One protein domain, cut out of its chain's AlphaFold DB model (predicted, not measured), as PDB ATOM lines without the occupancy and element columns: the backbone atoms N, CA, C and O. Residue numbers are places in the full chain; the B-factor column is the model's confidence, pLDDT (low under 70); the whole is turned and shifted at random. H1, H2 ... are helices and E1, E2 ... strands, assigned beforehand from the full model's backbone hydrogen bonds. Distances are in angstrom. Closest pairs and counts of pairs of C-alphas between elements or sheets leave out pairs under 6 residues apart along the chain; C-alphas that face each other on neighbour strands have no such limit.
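Overview. This is residues 15 to 80 of the 145 residues of an uncharacterized protein of Hebeloma cylindrosporum h7 (UniProt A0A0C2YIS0). Two short parallel strands, E1 and E2, lie side by side in the middle of a loose, stretched model, with H2 loosely over one face; residues 15 to 21 of H1 stick out at one end and the loop of residues 32 to 55 reaches out at the other. The 66 printed residues run H1, E1, H2, E2, H3, mixed in class, with under half in named elements; the radius of gyration is 15.1 A and the spans are 48 by 24 by 17 A.

Along the chain. Find C-alpha 15 at (22.660, 11.909, -11.527); from there H1 runs 16.1 A to residue 25. Next come E1, residues 28 to 31, 9.7 A; H2, residues 56 to 64, 12.7 A; E2, residues 71 to 74, 9.8 A; and H3, residues 76 to 79, 5.0 A, ending at C-alpha 79 (35.123, 4.877, 10.337).

Arrangement. Look at N 30 and O 72, 2.9 A apart, within hydrogen-bond range between parallel E1 and E2, at 23 degrees. E1, H2 and E2 form a strand-helix-strand unit, two parallel strands with a helix between along the chain, its crossover right-handed. The closest C-alphas of H2 and E2, Leu 62 and Pro 73, are 7.5 A apart. H1 and E2 are only just apart, at 8.2 A. Every O i to N i+4 pair is within range in H2, and 6 of 7 in H1; H3 is too short for one.

Size, cuts and confidence. The C-alphas farthest apart, Ser 15 and Pro 43, are 48.9 A apart. The printed part has no cut; E1 to H2 is a long link. Look for pLDDT under 70 at residues 15 to 25, 78 and 80.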
ATOM      1  N   SER A  15      22.971  10.687 -12.279       40.44
ATOM      2  CA  SER A  15      22.660  11.909 -11.527       40.44
ATOM      3  C   SER A  15      22.970  11.791 -10.034       40.44
ATOM      4  O   SER A  15      23.361  12.778  -9.417       40.44
ATOM      5  N   TYR A  16      22.795  10.597  -9.452       40.66
ATOM      6  CA  TYR A  16      23.103  10.343  -8.041       40.66
ATOM      7  C   TYR A  16      24.615  10.315  -7.820       40.66
ATOM      8  O   TYR A  16      25.111  11.000  -6.931       40.66
ATOM      9  N   SER A  17      25.339   9.607  -8.697       49.25
ATOM     10  CA  SER A  17      26.800   9.613  -8.751       49.25
ATOM     11  C   SER A  17      27.320  11.048  -8.827       49.25
ATOM     12  O   SER A  17      27.985  11.493  -7.899       49.25
ATOM     13  N   ARG A  18      26.926  11.837  -9.830       47.31
ATOM     14  CA  ARG A  18      27.476  13.184 -10.055       47.31
ATOM     15  C   ARG A  18      27.229  14.175  -8.905       47.31
ATOM     16  O   ARG A  18      28.121  14.942  -8.553       47.31
ATOM     17  N   ALA A  19      26.054  14.134  -8.270       47.31
ATOM     18  CA  ALA A  19      25.741  14.991  -7.119       47.31
ATOM     19  C   ALA A  19      26.527  14.605  -5.849       47.31
ATOM     20  O   ALA A  19      26.964  15.484  -5.109       47.31
ATOM     21  N   HIS A  20      26.735  13.307  -5.605       48.84
ATOM     22  CA  HIS A  20      27.554  12.817  -4.487       48.84
ATOM     23  C   HIS A  20      29.046  13.127  -4.702       48.84
ATOM     24  O   HIS A  20      29.772  13.462  -3.771       48.84
ATOM     25  N   SER A  21      29.475  13.090  -5.961       50.72
ATOM     26  CA  SER A  21      30.854  13.299  -6.402       50.72
ATOM     27  C   SER A  21      31.345  14.732  -6.245       50.72
ATOM     28  O   SER A  21      32.388  14.970  -5.638       50.72
ATOM     29  N   GLN A  22      30.546  15.704  -6.699       48.97
ATOM     30  CA  GLN A  22      30.880  17.123  -6.548       48.97
ATOM     31  C   GLN A  22      30.978  17.527  -5.067       48.97
ATOM     32  O   GLN A  22      31.726  18.440  -4.712       48.97
ATOM     33  N   LYS A  23      30.244  16.825  -4.191       53.72
ATOM     34  CA  LYS A  23      30.258  17.056  -2.747       53.72
ATOM     35  C   LYS A  23      31.593  16.663  -2.112       53.72
ATOM     36  O   LYS A  23      32.027  17.361  -1.207       53.72
ATOM     37  N   LEU A  24      32.254  15.606  -2.592       59.53
ATOM     38  CA  LEU A  24      33.499  15.090  -2.007       59.53
ATOM     39  C   LEU A  24      34.737  15.901  -2.408       59.53
ATOM     40  O   LEU A  24      35.604  16.134  -1.567       59.53
ATOM     41  N   ILE A  25      34.787  16.406  -3.642       64.81
ATOM     42  CA  ILE A  25      35.916  17.205  -4.150       64.81
ATOM     43  C   ILE A  25      36.125  18.502  -3.345       64.81
ATOM     44  O   ILE A  25      37.265  18.911  -3.131       64.81
ATOM     45  N   ASN A  26      35.036  19.100  -2.851       72.50
ATOM     46  CA  ASN A  26      35.045  20.292  -1.999       72.50
ATOM     47  C   ASN A  26      34.528  19.993  -0.578       72.50
ATOM     48  O   ASN A  26      33.964  20.877   0.067       72.50
ATOM     49  N   SER A  27      34.673  18.747  -0.104       77.06
ATOM     50  CA  SER A  27      34.195  18.341   1.225       77.06
ATOM     51  C   SER A  27      35.149  18.723   2.354       77.06
ATOM     52  O   SER A  27      36.370  18.666   2.218       77.06
ATOM     53  N   SER A  28      34.562  19.024   3.509       86.00
ATOM     54  CA  SER A  28      35.243  19.071   4.800       86.00
ATOM     55  C   SER A  28      34.938  17.777   5.549       86.00
ATOM     56  O   SER A  28      33.844  17.622   6.094       86.00
ATOM     57  N   GLN A  29      35.897  16.850   5.554       87.25
ATOM     58  CA  GLN A  29      35.815  15.606   6.322       87.25
ATOM     59  C   GLN A  29      36.017  15.901   7.811       87.25
ATOM     60  O   GLN A  29      36.989  16.558   8.194       87.25
ATOM     61  N   VAL A  30      35.093  15.442   8.652       91.44
ATOM     62  CA  VAL A  30      35.104  15.693  10.096       91.44
ATOM     63  C   VAL A  30      35.069  14.365  10.834       91.44
ATOM     64  O   VAL A  30      34.019  13.740  10.953       91.44
ATOM     65  N   PHE A  31      36.220  13.970  11.370       90.50
ATOM     66  CA  PHE A  31      36.392  12.699  12.065       90.50
ATOM     67  C   PHE A  31      36.181  12.849  13.568       90.50
ATOM     68  O   PHE A  31      36.756  13.738  14.209       90.50
ATOM     69  N   GLN A  32      35.399  11.944  14.147       91.25
ATOM     70  CA  GLN A  32      35.432  11.706  15.582       91.25
ATOM     71  C   GLN A  32      36.768  11.047  15.964       91.25
ATOM     72  O   GLN A  32      37.327  10.252  15.212       91.25
ATOM     73  N   VAL A  33      37.310  11.377  17.140       91.69
ATOM     74  CA  VAL A  33      38.525  10.716  17.637       91.69
ATOM     75  C   VAL A  33      38.242   9.232  17.892       91.69
ATOM     76  O   VAL A  33      37.424   8.882  18.748       91.69
ATOM     77  N   LEU A  34      38.990   8.377  17.196       88.25
ATOM     78  CA  LEU A  34      38.973   6.925  17.349       88.25
ATOM     79  C   LEU A  34      40.180   6.455  18.169       88.25
ATOM     80  O   LEU A  34      41.328   6.800  17.869       88.25
ATOM     81  N   LEU A  35      39.913   5.659  19.207       89.25
ATOM     82  CA  LEU A  35      40.952   4.978  19.974       89.25
ATOM     83  C   LEU A  35      41.356   3.686  19.268       89.25
ATOM     84  O   LEU A  35      40.499   2.902  18.870       89.25
ATOM     85  N   LEU A  36      42.661   3.479  19.154       88.31
ATOM     86  CA  LEU A  36      43.276   2.355  18.472       88.31
ATOM     87  C   LEU A  36      44.376   1.757  19.347       88.31
ATOM     88  O   LEU A  36      45.377   2.421  19.643       88.31
ATOM     89  N   ASP A  37      44.181   0.505  19.758       89.44
ATOM     90  CA  ASP A  37      45.136  -0.239  20.576       89.44
ATOM     91  C   ASP A  37      46.461  -0.435  19.827       89.44
ATOM     92  O   ASP A  37      46.488  -0.874  18.676       89.44
ATOM     93  N   GLY A  38      47.565  -0.087  20.487       89.62
ATOM     94  CA  GLY A  38      48.917  -0.101  19.926       89.62
ATOM     95  C   GLY A  38      49.282   1.124  19.078       89.62
ATOM     96  O   GLY A  38      50.451   1.292  18.749       89.62
ATOM     97  N   GLU A  39      48.330   2.010  18.772       90.00
ATOM     98  CA  GLU A  39      48.570   3.228  17.980       90.00
ATOM     99  C   GLU A  39      48.506   4.482  18.861       90.00
ATOM    100  O   GLU A  39      49.489   5.211  19.025       90.00
ATOM    101  N   ASN A  40      47.335   4.728  19.462       92.56
ATOM    102  CA  ASN A  40      47.057   5.898  20.300       92.56
ATOM    103  C   ASN A  40      46.360   5.546  21.631       92.56
ATOM    104  O   ASN A  40      45.874   6.430  22.339       92.56
ATOM    105  N   PHE A  41      46.294   4.255  21.949       92.50
ATOM    106  CA  PHE A  41      45.718   3.695  23.160       92.50
ATOM    107  C   PHE A  41      46.449   2.392  23.513       92.50
ATOM    108  O   PHE A  41      46.908   1.677  22.628       92.50
ATOM    109  N   GLY A  42      46.547   2.069  24.801       92.00
ATOM    110  CA  GLY A  42      47.174   0.829  25.266       92.00
ATOM    111  C   GLY A  42      48.674   0.948  25.583       92.00
ATOM    112  O   GLY A  42      49.288   1.988  25.351       92.00
ATOM    113  N   PRO A  43      49.268  -0.102  26.179       91.56
ATOM    114  CA  PRO A  43      50.627  -0.067  26.733       91.56
ATOM    115  C   PRO A  43      51.730   0.022  25.671       91.56
ATOM    116  O   PRO A  43      52.798   0.557  25.950       91.56
ATOM    117  N   GLU A  44      51.463  -0.479  24.464       91.38
ATOM    118  CA  GLU A  44      52.418  -0.491  23.349       91.38
ATOM    119  C   GLU A  44      52.321   0.771  22.469       91.38
ATOM    120  O   GLU A  44      53.092   0.931  21.525       91.38
ATOM    121  N   ALA A  45      51.375   1.674  22.754       92.75
ATOM    122  CA  ALA A  45      51.161   2.875  21.958       92.75
ATOM    123  C   ALA A  45      52.170   3.982  22.289       92.75
ATOM    124  O   ALA A  45      52.481   4.267  23.446       92.75
ATOM    125  N   ILE A  46      52.623   4.693  21.255       95.19
ATOM    126  CA  ILE A  46      53.506   5.863  21.400       95.19
ATOM    127  C   ILE A  46      52.736   7.171  21.650       95.19
ATOM    128  O   ILE A  46      53.343   8.239  21.795       95.19
ATOM    129  N   ARG A  47      51.400   7.123  21.639       95.00
ATOM    130  CA  ARG A  47      50.482   8.243  21.886       95.00
ATOM    131  C   ARG A  47      49.347   7.788  22.798       95.00
ATOM    132  O   ARG A  47      49.023   6.608  22.839       95.00
ATOM    133  N   ASP A  48      48.729   8.748  23.478       94.56
ATOM    134  CA  ASP A  48      47.546   8.532  24.308       94.56
ATOM    135  C   ASP A  48      46.468   9.555  23.940       94.56
ATOM    136  O   ASP A  48      46.616  10.750  24.196       94.56
ATOM    137  N   ALA A  49      45.405   9.091  23.288       93.94
ATOM    138  CA  ALA A  49      44.304   9.928  22.820       93.94
ATOM    139  C   ALA A  49      43.119   9.986  23.801       93.94
ATOM    140  O   ALA A  49      42.127  10.653  23.513       93.94
ATOM    141  N   ARG A  50      43.191   9.322  24.966       92.31
ATOM    142  CA  ARG A  50      42.048   9.204  25.895       92.31
ATOM    143  C   ARG A  50      41.510  10.551  26.374       92.31
ATOM    144  O   ARG A  50      40.307  10.687  26.561       92.31
ATOM    145  N   GLU A  51      42.380  11.542  26.540       91.44
ATOM    146  CA  GLU A  51      42.002  12.877  27.028       91.44
ATOM    147  C   GLU A  51      41.221  13.712  26.002       91.44
ATOM    148  O   GLU A  51      40.578  14.692  26.372       91.44
ATOM    149  N   VAL A  52      41.257  13.334  24.720       89.62
ATOM    150  CA  VAL A  52      40.625  14.086  23.622       89.62
ATOM    151  C   VAL A  52      39.421  13.366  23.008       89.62
ATOM    152  O   VAL A  52      38.837  13.856  22.041       89.62
ATOM    153  N   VAL A  53      39.013  12.221  23.566       87.81
ATOM    154  CA  VAL A  53      37.807  11.507  23.131       87.81
ATOM    155  C   VAL A  53      36.565  12.297  23.527       87.81
ATOM    156  O   VAL A  53      36.302  12.537  24.705       87.81
ATOM    157  N   ILE A  54      35.771  12.662  22.524       82.44
ATOM    158  CA  ILE A  54      34.513  13.384  22.693       82.44
ATOM    159  C   ILE A  54      33.380  12.642  21.985       82.44
ATOM    160  O   ILE A  54      33.450  12.385  20.783       82.44
ATOM    161  N   LYS A  55      32.319  12.284  22.716       78.94
ATOM    162  CA  LYS A  55      31.148  11.608  22.135       78.94
ATOM    163  C   LYS A  55      29.988  12.577  21.968       78.94
ATOM    164  O   LYS A  55      29.597  12.896  20.848       78.94
ATOM    165  N   GLU A  56      29.492  13.140  23.060       83.81
ATOM    166  CA  GLU A  56      28.375  14.086  23.032       83.81
ATOM    167  C   GLU A  56      28.784  15.430  22.407       83.81
ATOM    168  O   GLU A  56      27.994  16.076  21.715       83.81
ATOM    169  N   GLN A  57      30.041  15.851  22.591       90.56
ATOM    170  CA  GLN A  57      30.546  17.106  22.032       90.56
ATOM    171  C   GLN A  57      30.756  17.023  20.516       90.56
ATOM    172  O   GLN A  57      30.681  18.056  19.853       90.56
ATOM    173  N   PHE A  58      30.952  15.823  19.954       91.81
ATOM    174  CA  PHE A  58      30.999  15.635  18.504       91.81
ATOM    175  C   PHE A  58      29.651  16.007  17.876       91.81
ATOM    176  O   PHE A  58      29.594  16.855  16.991       91.81
ATOM    177  N   GLN A  59      28.544  15.507  18.430       91.56
ATOM    178  CA  GLN A  59      27.198  15.868  17.969       91.56
ATOM    179  C   GLN A  59      26.903  17.364  18.138       91.56
ATOM    180  O   GLN A  59      26.306  17.994  17.264       91.56
ATOM    181  N   ALA A  60      27.374  17.977  19.230       94.06
ATOM    182  CA  ALA A  60      27.266  19.424  19.413       94.06
ATOM    183  C   ALA A  60      28.076  20.219  18.367       94.06
ATOM    184  O   ALA A  60      27.630  21.282  17.931       94.06
ATOM    185  N   PHE A  61      29.246  19.717  17.956       94.31
ATOM    186  CA  PHE A  61      30.035  20.295  16.869       94.31
ATOM    187  C   PHE A  61      29.290  20.186  15.536       94.31
ATOM    188  O   PHE A  61      29.174  21.195  14.844       94.31
ATOM    189  N   LEU A  62      28.732  19.018  15.209       93.69
ATOM    190  CA  LEU A  62      27.963  18.819  13.977       93.69
ATOM    191  C   LEU A  62      26.756  19.755  13.913       93.69
ATOM    192  O   LEU A  62      26.592  20.473  12.933       93.69
ATOM    193  N   LYS A  63      25.977  19.837  14.998       95.06
ATOM    194  CA  LYS A  63      24.826  20.744  15.088       95.06
ATOM    195  C   LYS A  63      25.217  22.209  14.893       95.06
ATOM    196  O   LYS A  63      24.513  22.960  14.235       95.06
ATOM    197  N   ARG A  64      26.350  22.639  15.458       96.56
ATOM    198  CA  ARG A  64      26.836  24.022  15.299       96.56
ATOM    199  C   ARG A  64      27.166  24.365  13.844       96.56
ATOM    200  O   ARG A  64      27.094  25.533  13.481       96.56
ATOM    201  N   HIS A  65      27.539  23.374  13.040       95.62
ATOM    202  CA  HIS A  65      27.969  23.551  11.655       95.62
ATOM    203  C   HIS A  65      26.976  22.942  10.655       95.62
ATOM    204  O   HIS A  65      27.351  22.682   9.517       95.62
ATOM    205  N   GLU A  66      25.714  22.732  11.048       93.62
ATOM    206  CA  GLU A  66      24.707  22.070  10.204       93.62
ATOM    207  C   GLU A  66      24.410  22.827   8.899       93.62
ATOM    208  O   GLU A  66      24.025  22.223   7.900       93.62
ATOM    209  N   GLU A  67      24.658  24.139   8.874       94.12
ATOM    210  CA  GLU A  67      24.514  24.983   7.682       94.12
ATOM    211  C   GLU A  67      25.658  24.802   6.661       94.12
ATOM    212  O   GLU A  67      25.565  25.276   5.528       94.12
ATOM    213  N   GLN A  68      26.749  24.117   7.026       90.50
ATOM    214  CA  GLN A  68      27.888  23.888   6.136       90.50
ATOM    215  C   GLN A  68      27.607  22.716   5.189       90.50
ATOM    216  O   GLN A  68      27.809  21.551   5.522       90.50
ATOM    217  N   ALA A  69      27.186  23.030   3.962       84.75
ATOM    218  CA  ALA A  69      26.810  22.029   2.960       84.75
ATOM    219  C   ALA A  69      27.946  21.059   2.565       84.75
ATOM    220  O   ALA A  69      27.672  19.950   2.099       84.75
ATOM    221  N   CYS A  70      29.207  21.465   2.742       85.19
ATOM    222  CA  CYS A  70      30.386  20.652   2.443       85.19
ATOM    223  C   CYS A  70      30.786  19.685   3.567       85.19
ATOM    224  O   CYS A  70      31.717  18.904   3.380       85.19
ATOM    225  N   LEU A  71      30.129  19.732   4.729       88.06
ATOM    226  CA  LEU A  71      30.523  18.932   5.883       88.06
ATOM    227  C   LEU A  71      30.140  17.458   5.690       88.06
ATOM    228  O   LEU A  71      28.987  17.134   5.391       88.06
ATOM    229  N   VAL A  72      31.118  16.571   5.871       86.75
ATOM    230  CA  VAL A  72      30.951  15.112   5.826       86.75
ATOM    231  C   VAL A  72      31.410  14.548   7.173       86.75
ATOM    232  O   VAL A  72      32.609  14.550   7.454       86.75
ATOM    233  N   PRO A  73      30.473  14.160   8.058       88.25
ATOM    234  CA  PRO A  73      30.816  13.624   9.366       88.25
ATOM    235  C   PRO A  73      31.160  12.136   9.283       88.25
ATOM    236  O   PRO A  73      30.421  11.362   8.679       88.25
ATOM    237  N   GLU A  74      32.228  11.738   9.966       84.38
ATOM    238  CA  GLU A  74      32.620  10.344  10.155       84.38
ATOM    239  C   GLU A  74      32.774  10.064  11.650       84.38
ATOM    240  O   GLU A  74      33.771  10.435  12.278       84.38
ATOM    241  N   ASP A  75      31.745   9.457  12.241       85.31
ATOM    242  CA  ASP A  75      31.833   8.939  13.602       85.31
ATOM    243  C   ASP A  75      32.616   7.619  13.645       85.31
ATOM    244  O   ASP A  75      33.030   7.072  12.620       85.31
ATOM    245  N   ASN A  76      32.871   7.121  14.855       82.88
ATOM    246  CA  ASN A  76      33.673   5.912  15.028       82.88
ATOM    247  C   ASN A  76      33.031   4.686  14.353       82.88
ATOM    248  O   ASN A  76      33.759   3.892  13.762       82.88
ATOM    249  N   ASP A  77      31.698   4.578  14.368       75.44
ATOM    250  CA  ASP A  77      30.968   3.469  13.739       75.44
ATOM    251  C   ASP A  77      31.103   3.525  12.205       75.44
ATOM    252  O   ASP A  77      31.327   2.503  11.553       75.44
ATOM    253  N   ALA A  78      31.028   4.728  11.624       69.12
ATOM    254  CA  ALA A  78      31.262   4.951  10.205       69.12
ATOM    255  C   ALA A  78      32.724   4.703   9.817       69.12
ATOM    256  O   ALA A  78      32.971   4.150   8.750       69.12
ATOM    257  N   MET A  79      33.702   5.061  10.652       70.06
ATOM    258  CA  MET A  79      35.123   4.877  10.337       70.06
ATOM    259  C   MET A  79      35.586   3.419  10.412       70.06
ATOM    260  O   MET A  79      36.419   3.015   9.595       70.06
ATOM    261  N   GLU A  80      35.091   2.641  11.383       65.50
ATOM    262  CA  GLU A  80      35.741   1.396  11.826       65.50
ATOM    263  C   GLU A  80      35.871   0.330  10.726       65.50
ATOM    264  O   GLU A  80      36.764  -0.497  10.810       65.50
TER     265      GLU A  80